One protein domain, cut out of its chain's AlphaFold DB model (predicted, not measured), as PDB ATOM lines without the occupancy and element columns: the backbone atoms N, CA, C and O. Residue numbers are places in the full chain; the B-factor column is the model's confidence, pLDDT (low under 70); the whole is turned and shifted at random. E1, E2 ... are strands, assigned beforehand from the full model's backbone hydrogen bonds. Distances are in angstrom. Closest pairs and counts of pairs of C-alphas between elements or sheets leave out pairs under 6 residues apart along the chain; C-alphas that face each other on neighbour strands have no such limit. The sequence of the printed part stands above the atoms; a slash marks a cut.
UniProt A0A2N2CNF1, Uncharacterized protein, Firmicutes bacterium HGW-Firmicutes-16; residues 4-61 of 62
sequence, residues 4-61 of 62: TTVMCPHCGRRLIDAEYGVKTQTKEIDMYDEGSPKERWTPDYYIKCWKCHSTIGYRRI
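Overview. This is residues 4 to 61 of the 62 residues of an uncharacterized protein of Firmicutes bacterium HGW-Firmicutes-16 (UniProt A0A2N2CNF1). A three-strand sheet of E3, E5 and E4 has a two-strand hairpin, E1 and E2, over one face, loosely set, and a free loop, residues 32 to 40, sticking out on the side of the opposite face. The printed part has 58 residues, with no named helix and five strands in the order E1, E2, E3, E4, E5; under half of the residues are in named elements, and the class is all strand. The larger sheet has the order E3, E5, E4, and both sheets are antiparallel. The whole is compact, with a radius of gyration of the C-alphas of 11.7 A and spans of 33 by 26 by 14 A.

Arrangement. E1, residues 4 to 7, and E2, residues 14 to 19, form an antiparallel hairpin at 155 degrees, with N 4 and O 18 within hydrogen-bond range at 2.8 A. E2 and E3, residues 23 to 28, meet only through their tight link. The closest C-alphas of E1 and E3, those of Val 6 and Thr 24, are 7.8 A apart. E4, residues 45 to 48, and E5, residues 55 to 61, form an antiparallel hairpin at 146 degrees, with N 47 and O 56 at 2.9 A. E3 and E5 are antiparallel neighbours at 155 degrees, with N 25 and O 59 at 2.8 A. E3 and E4 are edge strands and E5 is the inner one. E2 and E4 are only just apart, their closest C-alphas 8.3 A from each other.

Along the chain. E1 begins at C-alpha 4 (0.150, 16.367, 4.281) and is 9.6 A long. E2 measures 14.6 A, E3 17.2 A and E4 10.6 A. E5, 19.4 A, ends at C-alpha 61 (-0.657, 11.588, 17.514).

Size, cuts and confidence. The C-alphas of Tyr 20 and Tyr 32 are the two farthest apart, at 33.5 A. The printed part has no cut. The link from E3 to E4, 16 residues, is long. Residues 31 to 40 have pLDDT under 70; the mean of the printed part is 85.9.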
ATOM      1  N   THR A   4      -1.153  16.040   3.711       90.44
ATOM      2  CA  THR A   4       0.150  16.367   4.281       90.44
ATOM      3  C   THR A   4       1.125  15.256   3.932       90.44
ATOM      4  O   THR A   4       0.928  14.099   4.306       90.44
ATOM      5  N   THR A   5       2.181  15.597   3.203       93.31
ATOM      6  CA  THR A   5       3.217  14.638   2.831       93.31
ATOM      7  C   THR A   5       4.131  14.348   4.016       93.31
ATOM      8  O   THR A   5       4.746  15.251   4.580       93.31
ATOM      9  N   VAL A   6       4.249  13.071   4.368       92.94
ATOM     10  CA  VAL A   6       5.181  12.577   5.378       92.94
ATOM     11  C   VAL A   6       6.481  12.164   4.697       92.94
ATOM     12  O   VAL A   6       6.501  11.350   3.765       92.94
ATOM     13  N   MET A   7       7.580  12.735   5.181       95.19
ATOM     14  CA  MET A   7       8.915  12.570   4.617       95.19
ATOM     15  C   MET A   7       9.735  11.579   5.440       95.19
ATOM     16  O   MET A   7       9.549  11.445   6.647       95.19
ATOM     17  N   CYS A   8      10.663  10.885   4.786       95.00
ATOM     18  CA  CYS A   8      11.608  10.007   5.456       95.00
ATOM     19  C   CYS A   8      12.548  10.830   6.344       95.00
ATOM     20  O   CYS A   8      13.217  11.717   5.812       95.00
ATOM     21  N   PRO A   9      12.652  10.528   7.652       93.31
ATOM     22  CA  PRO A   9      13.536  11.269   8.549       93.31
ATOM     23  C   PRO A   9      15.023  11.038   8.240       93.31
ATOM     24  O   PRO A   9      15.834  11.893   8.566       93.31
ATOM     25  N   HIS A  10      15.370   9.931   7.572       94.06
ATOM     26  CA  HIS A  10      16.747   9.620   7.188       94.06
ATOM     27  C   HIS A  10      17.172  10.323   5.886       94.06
ATOM     28  O   HIS A  10      18.177  11.022   5.846       94.06
ATOM     29  N   CYS A  11      16.403  10.161   4.798       95.94
ATOM     30  CA  CYS A  11      16.821  10.613   3.460       95.94
ATOM     31  C   CYS A  11      15.931  11.701   2.834       95.94
ATOM     32  O   CYS A  11      16.084  12.014   1.653       95.94
ATOM     33  N   GLY A  12      14.928  12.204   3.557       96.25
ATOM     34  CA  GLY A  12      14.028  13.264   3.089       96.25
ATOM     35  C   GLY A  12      13.107  12.879   1.927       96.25
ATOM     36  O   GLY A  12      12.451  13.742   1.354       96.25
ATOM     37  N   ARG A  13      13.033  11.603   1.524       96.94
ATOM     38  CA  ARG A  13      12.154  11.179   0.425       96.94
ATOM     39  C   ARG A  13      10.732  10.948   0.924       96.94
ATOM     40  O   ARG A  13      10.539  10.468   2.035       96.94
ATOM     41  N   ARG A  14       9.739  11.237   0.080       95.88
ATOM     42  CA  ARG A  14       8.326  10.966   0.373       95.88
ATOM     43  C   ARG A  14       8.110   9.502   0.757       95.88
ATOM     44  O   ARG A  14       8.514   8.613   0.002       95.88
ATOM     45  N   LEU A  15       7.414   9.292   1.872       94.00
ATOM     46  CA  LEU A  15       6.976   7.976   2.329       94.00
ATOM     47  C   LEU A  15       5.479   7.764   2.083       94.00
ATOM     48  O   LEU A  15       5.103   6.811   1.408       94.00
ATOM     49  N   ILE A  16       4.630   8.668   2.577       92.56
ATOM     50  CA  ILE A  16       3.166   8.576   2.466       92.56
ATOM     51  C   ILE A  16       2.538   9.972   2.507       92.56
ATOM     52  O   ILE A  16       3.159  10.913   2.991       92.56
ATOM     53  N   ASP A  17       1.306  10.100   2.022       93.31
ATOM     54  CA  ASP A  17       0.493  11.305   2.170       93.31
ATOM     55  C   ASP A  17      -0.645  11.026   3.160       93.31
ATOM     56  O   ASP A  17      -1.464  10.135   2.933       93.31
ATOM     57  N   ALA A  18      -0.686  11.773   4.260       90.75
ATOM     58  CA  ALA A  18      -1.743  11.712   5.263       90.75
ATOM     59  C   ALA A  18      -2.872  12.700   4.921       90.75
ATOM     60  O   ALA A  18      -2.631  13.733   4.295       90.75
ATOM     61  N   GLU A  19      -4.109  12.418   5.333       93.19
ATOM     62  CA  GLU A  19      -5.201  13.397   5.224       93.19
ATOM     63  C   GLU A  19      -4.924  14.604   6.139       93.19
ATOM     64  O   GLU A  19      -4.311  14.445   7.194       93.19
ATOM     65  N   TYR A  20      -5.384  15.805   5.769       86.25
ATOM     66  CA  TYR A  20      -5.045  17.075   6.441       86.25
ATOM     67  C   TYR A  20      -5.191  17.078   7.977       86.25
ATOM     68  O   TYR A  20      -4.422  17.749   8.661       86.25
ATOM     69  N   GLY A  21      -6.157  16.339   8.529       87.00
ATOM     70  CA  GLY A  21      -6.391  16.263   9.977       87.00
ATOM     71  C   GLY A  21      -5.546  15.224  10.722       87.00
ATOM     72  O   GLY A  21      -5.548  15.206  11.949       87.00
ATOM     73  N   VAL A  22      -4.837  14.347  10.011       90.00
ATOM     74  CA  VAL A  22      -4.053  13.272  10.622       90.00
ATOM     75  C   VAL A  22      -2.660  13.795  10.949       90.00
ATOM     76  O   VAL A  22      -1.861  14.084  10.061       90.00
ATOM     77  N   LYS A  23      -2.353  13.881  12.243       90.00
ATOM     78  CA  LYS A  23      -1.010  14.196  12.722       90.00
ATOM     79  C   LYS A  23      -0.222  12.906  12.927       90.00
ATOM     80  O   LYS A  23      -0.666  11.981  13.609       90.00
ATOM     81  N   THR A  24       0.964  12.849  12.341       90.31
ATOM     82  CA  THR A  24       1.867  11.696  12.426       90.31
ATOM     83  C   THR A  24       3.241  12.127  12.886       90.31
ATOM     84  O   THR A  24       3.772  13.129  12.411       90.31
ATOM     85  N   GLN A  25       3.840  11.315  13.745       90.62
ATOM     86  CA  GLN A  25       5.250  11.379  14.076       90.62
ATOM     87  C   GLN A  25       5.966  10.190  13.434       90.62
ATOM     88  O   GLN A  25       5.464   9.065  13.456       90.62
ATOM     89  N   THR A  26       7.147  10.442  12.881       91.69
ATOM     90  CA  THR A  26       8.003   9.411  12.291       91.69
ATOM     91  C   THR A  26       9.386   9.461  12.902       91.69
ATOM     92  O   THR A  26       9.927  10.549  13.097       91.69
ATOM     93  N   LYS A  27       9.976   8.293  13.139       90.75
ATOM     94  CA  LYS A  27      11.360   8.158  13.595       90.75
ATOM     95  C   LYS A  27      12.020   7.019  12.832       90.75
ATOM     96  O   LYS A  27      11.366   6.020  12.534       90.75
ATOM     97  N   GLU A  28      13.291   7.179  12.492       90.81
ATOM     98  CA  GLU A  28      14.092   6.045  12.040       90.81
ATOM     99  C   GLU A  28      14.246   5.055  13.198       90.81
ATOM    100  O   GLU A  28      14.493   5.455  14.336       90.81
ATOM    101  N   ILE A  29      14.006   3.781  12.908       86.81
ATOM    102  CA  ILE A  29      14.143   2.685  13.857       86.81
ATOM    103  C   ILE A  29      15.387   1.912  13.470       86.81
ATOM    104  O   ILE A  29      15.426   1.271  12.416       86.81
ATOM    105  N   ASP A  30      16.369   1.950  14.356       77.81
ATOM    106  CA  ASP A  30      17.424   0.959  14.363       77.81
ATOM    107  C   ASP A  30      16.911  -0.261  15.140       77.81
ATOM    108  O   ASP A  30      16.514  -0.154  16.298       77.81
ATOM    109  N   MET A  31      16.854  -1.420  14.480       63.94
ATOM    110  CA  MET A  31      16.413  -2.671  15.109       63.94
ATOM    111  C   MET A  31      17.392  -3.163  16.183       63.94
ATOM    112  O   MET A  31      17.037  -4.062  16.942       63.94
ATOM    113  N   TYR A  32      18.595  -2.587  16.244       62.22
ATOM    114  CA  TYR A  32      19.629  -2.913  17.221       62.22
ATOM    115  C   TYR A  32      19.739  -1.882  18.354       62.22
ATOM    116  O   TYR A  32      20.480  -2.112  19.309       62.22
ATOM    117  N   ASP A  33      19.006  -0.766  18.278       60.72
ATOM    118  CA  ASP A  33      18.959   0.243  19.339       60.72
ATOM    119  C   ASP A  33      17.745  -0.016  20.243       60.72
ATOM    120  O   ASP A  33      16.629   0.445  19.993       60.72
ATOM    121  N   GLU A  34      17.952  -0.804  21.301       54.44
ATOM    122  CA  GLU A  34      16.905  -1.116  22.284       54.44
ATOM    123  C   GLU A  34      16.565   0.066  23.211       54.44
ATOM    124  O   GLU A  34      15.615  -0.035  23.992       54.44
ATOM    125  N   GLY A  35      17.279   1.196  23.098       57.59
ATOM    126  CA  GLY A  35      17.037   2.425  23.851       57.59
ATOM    127  C   GLY A  35      17.016   2.257  25.379       57.59
ATOM    128  O   GLY A  35      17.082   1.167  25.946       57.59
ATOM    129  N   SER A  36      16.902   3.369  26.107       52.25
ATOM    130  CA  SER A  36      16.625   3.302  27.547       52.25
ATOM    131  C   SER A  36      15.104   3.199  27.791       52.25
ATOM    132  O   SER A  36      14.333   3.906  27.134       52.25
ATOM    133  N   PRO A  37      14.614   2.383  28.752       53.97
ATOM    134  CA  PRO A  37      13.175   2.167  28.983       53.97
ATOM    135  C   PRO A  37      12.348   3.430  29.284       53.97
ATOM    136  O   PRO A  37      11.119   3.385  29.229       53.97
ATOM    137  N   LYS A  38      13.003   4.546  29.630       53.19
ATOM    138  CA  LYS A  38      12.362   5.799  30.054       53.19
ATOM    139  C   LYS A  38      11.951   6.716  28.896       53.19
ATOM    140  O   LYS A  38      11.180   7.639  29.124       53.19
ATOM    141  N   GLU A  39      12.373   6.428  27.666       58.91
ATOM    142  CA  GLU A  39      12.037   7.210  26.465       58.91
ATOM    143  C   GLU A  39      11.350   6.345  25.402       58.91
ATOM    144  O   GLU A  39      11.652   6.428  24.211       58.91
ATOM    145  N   ARG A  40      10.437   5.463  25.832       64.94
ATOM    146  CA  ARG A  40       9.819   4.436  24.980       64.94
ATOM    147  C   ARG A  40       8.856   5.042  23.953       64.94
ATOM    148  O   ARG A  40       7.632   4.961  24.060       64.94
ATOM    149  N   TRP A  41       9.414   5.670  22.926       76.88
ATOM    150  CA  TRP A  41       8.690   6.042  21.727       76.88
ATOM    151  C   TRP A  41       8.312   4.760  20.987       76.88
ATOM    152  O   TRP A  41       9.154   4.113  20.372       76.88
ATOM    153  N   THR A  42       7.046   4.366  21.111       84.31
ATOM    154  CA  THR A  42       6.528   3.132  20.514       84.31
ATOM    155  C   THR A  42       5.780   3.485  19.228       84.31
ATOM    156  O   THR A  42       4.827   4.269  19.301       84.31
ATOM    157  N   PRO A  43       6.204   2.979  18.058       88.44
ATOM    158  CA  PRO A  43       5.479   3.171  16.809       88.44
ATOM    159  C   PRO A  43       4.185   2.350  16.800       88.44
ATOM    160  O   PRO A  43       4.151   1.240  17.323       88.44
ATOM    161  N   ASP A  44       3.151   2.863  16.139       90.25
ATOM    162  CA  ASP A  44       1.941   2.101  15.814       90.25
ATOM    163  C   ASP A  44       2.170   1.188  14.596       90.25
ATOM    164  O   ASP A  44       1.604   0.103  14.499       90.25
ATOM    165  N   TYR A  45       3.003   1.638  13.650       90.50
ATOM    166  CA  TYR A  45       3.291   0.937  12.401       90.50
ATOM    167  C   TYR A  45       4.759   1.087  12.005       90.50
ATOM    168  O   TYR A  45       5.446   2.016  12.431       90.50
ATOM    169  N   TYR A  46       5.219   0.204  11.121       92.19
ATOM    170  CA  TYR A  46       6.547   0.266  10.517       92.19
ATOM    171  C   TYR A  46       6.427   0.275   8.995       92.19
ATOM    172  O   TYR A  46       5.582  -0.413   8.422       92.19
ATOM    173  N   ILE A  47       7.303   1.022   8.331       93.31
ATOM    174  CA  ILE A  47       7.462   0.997   6.875       93.31
ATOM    175  C   ILE A  47       8.947   1.022   6.530       93.31
ATOM    176  O   ILE A  47       9.760   1.597   7.251       93.31
ATOM    177  N   LYS A  48       9.315   0.436   5.393       94.81
ATOM    178  CA  LYS A  48      10.653   0.588   4.827       94.81
ATOM    179  C   LYS A  48      10.661   1.736   3.821       94.81
ATOM    180  O   LYS A  48       9.816   1.783   2.928       94.81
ATOM    181  N   CYS A  49      11.621   2.652   3.935       95.50
ATOM    182  CA  CYS A  49      11.798   3.695   2.930       95.50
ATOM    183  C   CYS A  49      12.169   3.061   1.587       95.50
ATOM    184  O   CYS A  49      13.191   2.389   1.476       95.50
ATOM    185  N   TRP A  50      11.387   3.323   0.541       96.12
ATOM    186  CA  TRP A  50      11.638   2.765  -0.791       96.12
ATOM    187  C   TRP A  50      12.964   3.232  -1.413       96.12
ATOM    188  O   TRP A  50      13.443   2.603  -2.349       96.12
ATOM    189  N   LYS A  51      13.540   4.347  -0.931       97.44
ATOM    190  CA  LYS A  51      14.770   4.930  -1.485       97.44
ATOM    191  C   LYS A  51      16.031   4.571  -0.700       97.44
ATOM    192  O   LYS A  51      17.016   4.196  -1.321       97.44
ATOM    193  N   CYS A  52      16.031   4.751   0.623       95.81
ATOM    194  CA  CYS A  52      17.209   4.488   1.465       95.81
ATOM    195  C   CYS A  52      17.132   3.165   2.236       95.81
ATOM    196  O   CYS A  52      18.086   2.803   2.908       95.81
ATOM    197  N   HIS A  53      16.006   2.451   2.151       94.44
ATOM    198  CA  HIS A  53      15.763   1.162   2.803       94.44
ATOM    199  C   HIS A  53      15.786   1.166   4.342       94.44
ATOM    200  O   HIS A  53      15.589   0.102   4.931       94.44
ATOM    201  N   SER A  54      15.923   2.333   4.984       93.00
ATOM    202  CA  SER A  54      15.753   2.493   6.431       93.00
ATOM    203  C   SER A  54      14.367   2.039   6.889       93.00
ATOM    204  O   SER A  54      13.359   2.313   6.221       93.00
ATOM    205  N   THR A  55      14.314   1.382   8.045       94.38
ATOM    206  CA  THR A  55      13.062   1.053   8.734       94.38
ATOM    207  C   THR A  55      12.594   2.280   9.502       94.38
ATOM    208  O   THR A  55      13.311   2.816  10.338       94.38
ATOM    209  N   ILE A  56      11.387   2.750   9.207       93.62
ATOM    210  CA  ILE A  56      10.808   3.952   9.799       93.62
ATOM    211  C   ILE A  56       9.584   3.546  10.611       93.62
ATOM    212  O   ILE A  56       8.668   2.903  10.096       93.62
ATOM    213  N   GLY A  57       9.569   3.940  11.878       93.31
ATOM    214  CA  GLY A  57       8.408   3.836  12.745       93.31
ATOM    215  C   GLY A  57       7.437   4.980  12.470       93.31
ATOM    216  O   GLY A  57       7.845   6.111  12.192       93.31
ATOM    217  N   TYR A  58       6.152   4.687  12.586       91.69
ATOM    218  CA  TYR A  58       5.039   5.605  12.402       91.69
ATOM    219  C   TYR A  58       4.158   5.587  13.630       91.69
ATOM    220  O   TYR A  58       3.700   4.524  14.035       91.69
ATOM    221  N   ARG A  59       3.867   6.761  14.184       91.88
ATOM    222  CA  ARG A  59       2.913   6.915  15.278       91.88
ATOM    223  C   ARG A  59       1.901   7.997  14.942       91.88
ATOM    224  O   ARG A  59       2.284   9.113  14.584       91.88
ATOM    225  N   ARG A  60       0.612   7.694  15.069       89.94
ATOM    226  CA  ARG A  60      -0.440   8.708  15.022       89.94
ATOM    227  C   ARG A  60      -0.465   9.432  16.363       89.94
ATOM    228  O   ARG A  60      -0.485   8.803  17.416       89.94
ATOM    229  N   ILE A  61      -0.486  10.757  16.321       87.31
ATOM    230  CA  ILE A  61      -0.657  11.588  17.514       87.31
ATOM    231  C   ILE A  61      -2.037  12.242  17.455       87.31
ATOM    232  O   ILE A  61      -2.460  12.700  16.392       87.31
TER     233      ILE A  61